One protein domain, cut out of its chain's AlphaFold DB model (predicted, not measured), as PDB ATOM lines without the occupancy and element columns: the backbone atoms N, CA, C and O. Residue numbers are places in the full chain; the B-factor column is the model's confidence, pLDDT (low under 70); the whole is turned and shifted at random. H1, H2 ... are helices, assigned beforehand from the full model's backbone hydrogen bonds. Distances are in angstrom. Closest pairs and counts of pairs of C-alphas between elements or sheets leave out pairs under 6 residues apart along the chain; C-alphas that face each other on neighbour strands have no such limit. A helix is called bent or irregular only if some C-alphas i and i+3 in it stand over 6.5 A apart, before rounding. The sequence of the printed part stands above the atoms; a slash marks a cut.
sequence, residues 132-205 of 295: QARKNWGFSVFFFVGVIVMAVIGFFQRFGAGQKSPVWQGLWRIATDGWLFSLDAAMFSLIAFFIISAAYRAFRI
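Overview. This is residues 132 to 205 of the 295 residues of an uncharacterized protein of Armatimonadetes bacterium (UniProt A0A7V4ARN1). Two long helices meet near their linked ends as a flat, open V; H1 is the shorter limb, and the bent H2 runs nearly straight as the longer one. The free ends, residues 132 to 145 and 181 to 205, stick out. The 74 printed residues hold two named helices, H1 then H2, and no named strand: all helix. The whole is extended, with a radius of gyration of the C-alphas of 18.4 A and spans of 61 by 35 by 13 A.

Along the chain. H1, residues 137 to 158, runs 31.8 A from C-alpha 137 at (137.736, 209.834, 153.279). H2, residues 166 to 203, was assigned as one helix by its hydrogen bonds but is bent: C-alphas 178 and 181 are 6.5 A apart. Its arms are H2a, residues 166 to 178, 16.4 A, and H2b, residues 181 to 203, 31.4 A, ending at C-alpha 203 at (147.286, 183.416, 126.544).

Arrangement. H1 touches H2a with residues 150 to 157 alone; the closest C-alphas, of Gln 157 and Trp 168, are 5.4 A apart. This helical hairpin runs opposite ways at a steep tilt of 43 degrees. H2a and H2b are near each other, at a shallow tilt of 8 degrees. H1 and H2b are apart. In H1, H2a and H2b every O i to N i+4 pair is within hydrogen-bond range.

Size, cuts and confidence. The C-alphas farthest apart, of Ala 161 and Ile 205, are 61.6 A apart. The printed part has no cut, and the link from H1 to H2 is short. Residues 203 to 205 have pLDDT under 70.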
ATOM      1  N   GLN A 132     139.503 217.687 153.495       96.62
ATOM      2  CA  GLN A 132     138.673 218.118 152.368       96.62
ATOM      3  C   GLN A 132     137.432 217.237 152.161       96.62
ATOM      4  O   GLN A 132     136.767 217.394 151.139       96.62
ATOM      5  N   ALA A 133     137.156 216.289 153.068       94.00
ATOM      6  CA  ALA A 133     136.043 215.340 152.979       94.00
ATOM      7  C   ALA A 133     135.886 214.709 151.579       94.00
ATOM      8  O   ALA A 133     134.784 214.595 151.034       94.00
ATOM      9  N   ARG A 134     137.007 214.316 150.961       93.25
ATOM     10  CA  ARG A 134     137.000 213.743 149.607       93.25
ATOM     11  C   ARG A 134     136.244 212.413 149.590       93.25
ATOM     12  O   ARG A 134     136.067 211.758 150.617       93.25
ATOM     13  N   LYS A 135     135.834 211.972 148.396       92.94
ATOM     14  CA  LYS A 135     135.254 210.633 148.210       92.94
ATOM     15  C   LYS A 135     136.161 209.597 148.883       92.94
ATOM     16  O   LYS A 135     137.370 209.624 148.663       92.94
ATOM     17  N   ASN A 136     135.574 208.703 149.681       92.56
ATOM     18  CA  ASN A 136     136.280 207.642 150.408       92.56
ATOM     19  C   ASN A 136     137.192 208.123 151.565       92.56
ATOM     20  O   ASN A 136     138.083 207.384 151.984       92.56
ATOM     21  N   TRP A 137     136.961 209.318 152.135       95.00
ATOM     22  CA  TRP A 137     137.736 209.834 153.279       95.00
ATOM     23  C   TRP A 137     137.729 208.905 154.504       95.00
ATOM     24  O   TRP A 137     138.731 208.842 155.212       95.00
ATOM     25  N   GLY A 138     136.660 208.126 154.714       94.81
ATOM     26  CA  GLY A 138     136.579 207.149 155.805       94.81
ATOM     27  C   GLY A 138     137.737 206.144 155.794       94.81
ATOM     28  O   GLY A 138     138.339 205.888 156.831       94.81
ATOM     29  N   PHE A 139     138.159 205.666 154.617       94.56
ATOM     30  CA  PHE A 139     139.337 204.791 154.494       94.56
ATOM     31  C   PHE A 139     140.643 205.486 154.894       94.56
ATOM     32  O   PHE A 139     141.566 204.840 155.383       94.56
ATOM     33  N   SER A 140     140.717 206.809 154.741       96.06
ATOM     34  CA  SER A 140     141.871 207.583 155.207       96.06
ATOM     35  C   SER A 140     141.909 207.686 156.735       96.06
ATOM     36  O   SER A 140     142.995 207.723 157.302       96.06
ATOM     37  N   VAL A 141     140.758 207.661 157.420       96.31
ATOM     38  CA  VAL A 141     140.717 207.552 158.891       96.31
ATOM     39  C   VAL A 141     141.230 206.188 159.342       96.31
ATOM     40  O   VAL A 141     142.081 206.127 160.227       96.31
ATOM     41  N   PHE A 142     140.785 205.105 158.695       94.56
ATOM     42  CA  PHE A 142     141.276 203.755 158.991       94.56
ATOM     43  C   PHE A 142     142.793 203.630 158.821       94.56
ATOM     44  O   PHE A 142     143.433 202.979 159.640       94.56
ATOM     45  N   PHE A 143     143.380 204.303 157.824       94.38
ATOM     46  CA  PHE A 143     144.834 204.388 157.675       94.38
ATOM     47  C   PHE A 143     145.510 204.965 158.930       94.38
ATOM     48  O   PHE A 143     146.386 204.317 159.499       94.38
ATOM     49  N   PHE A 144     145.091 206.145 159.403       96.38
ATOM     50  CA  PHE A 144     145.708 206.767 160.583       96.38
ATOM     51  C   PHE A 144     145.493 205.950 161.856       96.38
ATOM     52  O   PHE A 144     146.430 205.790 162.638       96.38
ATOM     53  N   VAL A 145     144.292 205.401 162.048       95.81
ATOM     54  CA  VAL A 145     144.003 204.506 163.177       95.81
ATOM     55  C   VAL A 145     144.921 203.286 163.126       95.81
ATOM     56  O   VAL A 145     145.551 202.971 164.130       95.81
ATOM     57  N   GLY A 146     145.068 202.650 161.962       94.12
ATOM     58  CA  GLY A 146     145.960 201.506 161.775       94.12
ATOM     59  C   GLY A 146     147.417 201.836 162.096       94.12
ATOM     60  O   GLY A 146     148.054 201.101 162.846       94.12
ATOM     61  N   VAL A 147     147.926 202.974 161.606       93.88
ATOM     62  CA  VAL A 147     149.293 203.444 161.901       93.88
ATOM     63  C   VAL A 147     149.494 203.662 163.402       93.88
ATOM     64  O   VAL A 147     150.481 203.181 163.955       93.88
ATOM     65  N   ILE A 148     148.566 204.349 164.077       95.62
ATOM     66  CA  ILE A 148     148.667 204.632 165.517       95.62
ATOM     67  C   ILE A 148     148.587 203.339 166.330       95.62
ATOM     68  O   ILE A 148     149.419 203.117 167.208       95.62
ATOM     69  N   VAL A 149     147.622 202.468 166.031       94.88
ATOM     70  CA  VAL A 149     147.442 201.195 166.741       94.88
ATOM     71  C   VAL A 149     148.680 200.314 166.583       94.88
ATOM     72  O   VAL A 149     149.201 199.816 167.581       94.88
ATOM     73  N   MET A 150     149.209 200.184 165.364       94.50
ATOM     74  CA  MET A 150     150.441 199.434 165.108       94.50
ATOM     75  C   MET A 150     151.650 200.028 165.832       94.50
ATOM     76  O   MET A 150     152.423 199.288 166.439       94.50
ATOM     77  N   ALA A 151     151.802 201.355 165.815       93.00
ATOM     78  CA  ALA A 151     152.900 202.030 166.498       93.00
ATOM     79  C   ALA A 151     152.841 201.820 168.017       93.00
ATOM     80  O   ALA A 151     153.862 201.511 168.628       93.00
ATOM     81  N   VAL A 152     151.657 201.936 168.624       93.50
ATOM     82  CA  VAL A 152     151.461 201.740 170.067       93.50
ATOM     83  C   VAL A 152     151.729 200.288 170.462       93.50
ATOM     84  O   VAL A 152     152.526 200.046 171.368       93.50
ATOM     85  N   ILE A 153     151.119 199.315 169.772       94.31
ATOM     86  CA  ILE A 153     151.321 197.889 170.079       94.31
ATOM     87  C   ILE A 153     152.792 197.508 169.890       94.31
ATOM     88  O   ILE A 153     153.375 196.879 170.773       94.31
ATOM     89  N   GLY A 154     153.413 197.929 168.784       91.75
ATOM     90  CA  GLY A 154     154.827 197.673 168.517       91.75
ATOM     91  C   GLY A 154     155.753 198.317 169.546       91.75
ATOM     92  O   GLY A 154     156.694 197.674 170.007       91.75
ATOM     93  N   PHE A 155     155.469 199.551 169.971       91.12
ATOM     94  CA  PHE A 155     156.258 200.240 170.991       91.12
ATOM     95  C   PHE A 155     156.233 199.490 172.326       91.12
ATOM     96  O   PHE A 155     157.288 199.160 172.864       91.12
ATOM     97  N   PHE A 156     155.052 199.160 172.849       90.69
ATOM     98  CA  PHE A 156     154.956 198.465 174.135       90.69
ATOM     99  C   PHE A 156     155.421 197.008 174.063       90.69
ATOM    100  O   PHE A 156     155.981 196.506 175.034       90.69
ATOM    101  N   GLN A 157     155.255 196.325 172.928       90.25
ATOM    102  CA  GLN A 157     155.834 194.991 172.751       90.25
ATOM    103  C   GLN A 157     157.368 195.036 172.743       90.25
ATOM    104  O   GLN A 157     158.016 194.101 173.221       90.25
ATOM    105  N   ARG A 158     157.958 196.118 172.227       86.62
ATOM    106  CA  ARG A 158     159.409 196.249 172.099       86.62
ATOM    107  C   ARG A 158     160.085 196.808 173.352       86.62
ATOM    108  O   ARG A 158     161.224 196.426 173.616       86.62
ATOM    109  N   PHE A 159     159.420 197.685 174.105       84.06
ATOM    110  CA  PHE A 159     160.029 198.470 175.185       84.06
ATOM    111  C   PHE A 159     159.301 198.348 176.534       84.06
ATOM    112  O   PHE A 159     158.082 198.203 176.617       84.06
ATOM    113  N   GLY A 160     160.065 198.495 177.622       76.81
ATOM    114  CA  GLY A 160     159.540 198.619 178.985       76.81
ATOM    115  C   GLY A 160     158.830 197.365 179.506       76.81
ATOM    116  O   GLY A 160     159.162 196.234 179.152       76.81
ATOM    117  N   ALA A 161     157.831 197.566 180.372       73.81
ATOM    118  CA  ALA A 161     157.077 196.482 181.009       73.81
ATOM    119  C   ALA A 161     156.238 195.640 180.022       73.81
ATOM    120  O   ALA A 161     155.825 194.529 180.357       73.81
ATOM    121  N   GLY A 162     155.986 196.141 178.806       78.44
ATOM    122  CA  GLY A 162     155.180 195.436 177.811       78.44
ATOM    123  C   GLY A 162     155.909 194.274 177.132       78.44
ATOM    124  O   GLY A 162     155.267 193.286 176.787       78.44
ATOM    125  N   GLN A 163     157.244 194.294 177.067       82.62
ATOM    126  CA  GLN A 163     158.034 193.233 176.429       82.62
ATOM    127  C   GLN A 163     157.792 191.844 177.045       82.62
ATOM    128  O   GLN A 163     157.712 190.838 176.338       82.62
ATOM    129  N   LYS A 164     157.648 191.782 178.373       84.56
ATOM    130  CA  LYS A 164     157.411 190.533 179.119       84.56
ATOM    131  C   LYS A 164     155.930 190.266 179.397       84.56
ATOM    132  O   LYS A 164     155.597 189.223 179.948       84.56
ATOM    133  N   SER A 165     155.043 191.198 179.048       91.19
ATOM    134  CA  SER A 165     153.616 191.077 179.327       91.19
ATOM    135  C   SER A 165     152.936 190.155 178.308       91.19
ATOM    136  O   SER A 165     152.986 190.441 177.108       91.19
ATOM    137  N   PRO A 166     152.220 189.103 178.753       92.44
ATOM    138  CA  PRO A 166     151.450 188.241 177.855       92.44
ATOM    139  C   PRO A 166     150.399 189.004 177.037       92.44
ATOM    140  O   PRO A 166     150.097 188.625 175.909       92.44
ATOM    141  N   VAL A 167     149.865 190.104 177.584       93.44
ATOM    142  CA  VAL A 167     148.856 190.938 176.915       93.44
ATOM    143  C   VAL A 167     149.446 191.609 175.680       93.44
ATOM    144  O   VAL A 167     148.901 191.471 174.589       93.44
ATOM    145  N   TRP A 168     150.583 192.294 175.821       92.62
ATOM    146  CA  TRP A 168     151.215 193.010 174.708       92.62
ATOM    147  C   TRP A 168     151.777 192.066 173.646       92.62
ATOM    148  O   TRP A 168     151.686 192.365 172.458       92.62
ATOM    149  N   GLN A 169     152.271 190.891 174.045       91.19
ATOM    150  CA  GLN A 169     152.654 189.840 173.097       91.19
ATOM    151  C   GLN A 169     151.441 189.292 172.330       91.19
ATOM    152  O   GLN A 169     151.514 189.095 171.117       91.19
ATOM    153  N   GLY A 170     150.310 189.086 173.013       93.94
ATOM    154  CA  GLY A 170     149.055 188.673 172.385       93.94
ATOM    155  C   GLY A 170     148.518 189.716 171.404       93.94
ATOM    156  O   GLY A 170     148.166 189.365 170.278       93.94
ATOM    157  N   LEU A 171     148.513 190.993 171.797       94.75
ATOM    158  CA  LEU A 171     148.121 192.110 170.932       94.75
ATOM    159  C   LEU A 171     149.035 192.233 169.714       94.75
ATOM    160  O   LEU A 171     148.537 192.432 168.610       94.75
ATOM    161  N   TRP A 172     150.347 192.064 169.893       93.88
ATOM    162  CA  TRP A 172     151.299 192.043 168.785       93.88
ATOM    163  C   TRP A 172     150.998 190.915 167.807       93.88
ATOM    164  O   TRP A 172     150.883 191.177 166.619       93.88
ATOM    165  N   ARG A 173     150.763 189.691 168.298       94.31
ATOM    166  CA  ARG A 173     150.404 188.548 167.446       94.31
ATOM    167  C   ARG A 173     149.109 188.781 166.668       94.31
ATOM    168  O   ARG A 173     149.018 188.415 165.504       94.31
ATOM    169  N   ILE A 174     148.098 189.391 167.289       95.25
ATOM    170  CA  ILE A 174     146.854 189.748 166.590       95.25
ATOM    171  C   ILE A 174     147.132 190.813 165.527       95.25
ATOM    172  O   ILE A 174     146.666 190.685 164.398       95.25
ATOM    173  N   ALA A 175     147.904 191.843 165.869       94.56
ATOM    174  CA  ALA A 175     148.237 192.918 164.949       94.56
ATOM    175  C   ALA A 175     149.066 192.414 163.753       94.56
ATOM    176  O   ALA A 175     148.777 192.792 162.620       94.56
ATOM    177  N   THR A 176     150.043 191.530 163.969       94.00
ATOM    178  CA  THR A 176     150.880 190.977 162.897       94.00
ATOM    179  C   THR A 176     150.193 189.835 162.164       94.00
ATOM    180  O   THR A 176     149.844 189.974 160.998       94.00
ATOM    181  N   ASP A 177     149.955 188.717 162.841       91.88
ATOM    182  CA  ASP A 177     149.531 187.477 162.194       91.88
ATOM    183  C   ASP A 177     148.057 187.560 161.795       91.88
ATOM    184  O   ASP A 177     147.655 187.122 160.714       91.88
ATOM    185  N   GLY A 178     147.252 188.186 162.655       91.94
ATOM    186  CA  GLY A 178     145.833 188.406 162.411       91.94
ATOM    187  C   GLY A 178     145.577 189.491 161.372       91.94
ATOM    188  O   GLY A 178     144.892 189.232 160.389       91.94
ATOM    189  N   TRP A 179     146.084 190.707 161.575       92.12
ATOM    190  CA  TRP A 179     145.767 191.831 160.690       92.12
ATOM    191  C   TRP A 179     146.769 191.989 159.554       92.12
ATOM    192  O   TRP A 179     146.377 191.820 158.404       92.12
ATOM    193  N   LEU A 180     148.037 192.290 159.841       92.62
ATOM    194  CA  LEU A 180     149.021 192.626 158.806       92.62
ATOM    195  C   LEU A 180     149.175 191.505 157.771       92.62
ATOM    196  O   LEU A 180     148.891 191.719 156.598       92.62
ATOM    197  N   PHE A 181     149.541 190.298 158.199       94.19
ATOM    198  CA  PHE A 181     149.821 189.196 157.280       94.19
ATOM    199  C   PHE A 181     148.573 188.693 156.556       94.19
ATOM    200  O   PHE A 181     148.654 188.350 155.379       94.19
ATOM    201  N   SER A 182     147.409 188.685 157.210       94.19
ATOM    202  CA  SER A 182     146.168 188.264 156.546       94.19
ATOM    203  C   SER A 182     145.673 189.293 155.528       94.19
ATOM    204  O   SER A 182     145.213 188.913 154.449       94.19
ATOM    205  N   LEU A 183     145.786 190.592 155.830       92.62
ATOM    206  CA  LEU A 183     145.440 191.664 154.890       92.62
ATOM    207  C   LEU A 183     146.433 191.722 153.724       92.62
ATOM    208  O   LEU A 183     146.000 191.842 152.575       92.62
ATOM    209  N   ASP A 184     147.728 191.551 153.992       94.50
ATOM    210  CA  ASP A 184     148.757 191.436 152.956       94.50
ATOM    211  C   ASP A 184     148.478 190.226 152.057       94.50
ATOM    212  O   ASP A 184     148.455 190.360 150.834       94.50
ATOM    213  N   ALA A 185     148.173 189.057 152.632       94.31
ATOM    214  CA  ALA A 185     147.809 187.861 151.870       94.31
ATOM    215  C   ALA A 185     146.547 188.072 151.019       94.31
ATOM    216  O   ALA A 185     146.497 187.618 149.874       94.31
ATOM    217  N   ALA A 186     145.544 188.795 151.528       95.06
ATOM    218  CA  ALA A 186     144.354 189.151 150.759       95.06
ATOM    219  C   ALA A 186     144.693 190.072 149.575       95.06
ATOM    220  O   ALA A 186     144.222 189.840 148.459       95.06
ATOM    221  N   MET A 187     145.550 191.077 149.787       95.75
ATOM    222  CA  MET A 187     146.029 191.954 148.714       95.75
ATOM    223  C   MET A 187     146.845 191.183 147.672       95.75
ATOM    224  O   MET A 187     146.586 191.318 146.475       95.75
ATOM    225  N   PHE A 188     147.778 190.332 148.106       91.19
ATOM    226  CA  PHE A 188     148.559 189.475 147.214       91.19
ATOM    227  C   PHE A 188     147.673 188.503 146.435       91.19
ATOM    228  O   PHE A 188     147.874 188.342 145.234       91.19
ATOM    229  N   SER A 189     146.661 187.908 147.072       94.06
ATOM    230  CA  SER A 189     145.688 187.027 146.416       94.06
ATOM    231  C   SER A 189     144.882 187.765 145.347       94.06
ATOM    232  O   SER A 189     144.745 187.273 144.228       94.06
ATOM    233  N   LEU A 190     144.419 188.985 145.640       96.12
ATOM    234  CA  LEU A 190     143.702 189.820 144.675       96.12
ATOM    235  C   LEU A 190     144.586 190.161 143.463       96.12
ATOM    236  O   LEU A 190     144.156 190.032 142.316       96.12
ATOM    237  N   ILE A 191     145.837 190.559 143.714       94.44
ATOM    238  CA  ILE A 191     146.821 190.847 142.663       94.44
ATOM    239  C   ILE A 191     147.092 189.589 141.832       94.44
ATOM    240  O   ILE A 191     147.023 189.647 140.604       94.44
ATOM    241  N   ALA A 192     147.340 188.448 142.476       89.38
ATOM    242  CA  ALA A 192     147.576 187.176 141.801       89.38
ATOM    243  C   ALA A 192     146.373 186.763 140.943       89.38
ATOM    244  O   ALA A 192     146.547 186.417 139.776       89.38
ATOM    245  N   PHE A 193     145.153 186.874 141.473       90.75
ATOM    246  CA  PHE A 193     143.924 186.603 140.732       90.75
ATOM    247  C   PHE A 193     143.809 187.481 139.483       90.75
ATOM    248  O   PHE A 193     143.531 186.966 138.398       90.75
ATOM    249  N   PHE A 194     144.061 188.789 139.595       91.75
ATOM    250  CA  PHE A 194     144.003 189.685 138.440       91.75
ATOM    251  C   PHE A 194     145.103 189.410 137.415       91.75
ATOM    252  O   PHE A 194     144.811 189.408 136.217       91.75
ATOM    253  N   ILE A 195     146.333 189.125 137.855       88.69
ATOM    254  CA  ILE A 195     147.438 188.746 136.963       88.69
ATOM    255  C   ILE A 195     147.089 187.456 136.220       88.69
ATOM    256  O   ILE A 195     147.178 187.425 134.995       88.69
ATOM    257  N   ILE A 196     146.637 186.416 136.927       84.44
ATOM    258  CA  ILE A 196     146.261 185.130 136.326       84.44
ATOM    259  C   ILE A 196     145.062 185.303 135.389       84.44
ATOM    260  O   ILE A 196     145.073 184.762 134.290       84.44
ATOM    261  N   SER A 197     144.046 186.081 135.769       87.19
ATOM    262  CA  SER A 197     142.874 186.343 134.923       87.19
ATOM    263  C   SER A 197     143.253 187.071 133.629       87.19
ATOM    264  O   SER A 197     142.803 186.697 132.540       87.19
ATOM    265  N   ALA A 198     144.114 188.087 133.728       86.75
ATOM    266  CA  ALA A 198     144.625 188.817 132.575       86.75
ATOM    267  C   ALA A 198     145.515 187.928 131.694       86.75
ATOM    268  O   ALA A 198     145.314 187.885 130.480       86.75
ATOM    269  N   ALA A 199     146.436 187.175 132.301       80.94
ATOM    270  CA  ALA A 199     147.321 186.242 131.615       80.94
ATOM    271  C   ALA A 199     146.528 185.139 130.911       80.94
ATOM    272  O   ALA A 199     146.742 184.903 129.730       80.94
ATOM    273  N   TYR A 200     145.550 184.523 131.579       78.31
ATOM    274  CA  TYR A 200     144.667 183.532 130.967       78.31
ATOM    275  C   TYR A 200     143.925 184.124 129.769       78.31
ATOM    276  O   TYR A 200     143.905 183.519 128.704       78.31
ATOM    277  N   ARG A 201     143.366 185.336 129.888       81.88
ATOM    278  CA  ARG A 201     142.690 186.007 128.766       81.88
ATOM    279  C   ARG A 201     143.640 186.311 127.601       81.88
ATOM    280  O   ARG A 201     143.223 186.195 126.452       81.88
ATOM    281  N   ALA A 202     144.883 186.693 127.890       76.06
ATOM    282  CA  ALA A 202     145.903 187.015 126.892       76.06
ATOM    283  C   ALA A 202     146.509 185.765 126.223       76.06
ATOM    284  O   ALA A 202     146.788 185.789 125.027       76.06
ATOM    285  N   PHE A 203     146.664 184.672 126.974       69.50
ATOM    286  CA  PHE A 203     147.286 183.416 126.544       69.50
ATOM    287  C   PHE A 203     146.290 182.320 126.180       69.50
ATOM    288  O   PHE A 203     146.724 181.225 125.824       69.50
ATOM    289  N   ARG A 204     144.975 182.580 126.243       69.50
ATOM    290  CA  ARG A 204     143.936 181.615 125.860       69.50
ATOM    291  C   ARG A 204     144.120 181.199 124.403       69.50
ATOM    292  O   ARG A 204     143.595 181.843 123.499       69.50
ATOM    293  N   ILE A 205     144.860 180.101 124.247       60.75
ATOM    294  CA  ILE A 205     144.913 179.148 123.141       60.75
ATOM    295  C   ILE A 205     144.800 179.846 121.784       60.75
ATOM    296  O   ILE A 205     143.784 179.774 121.099       60.75
TER     297      ILE A 205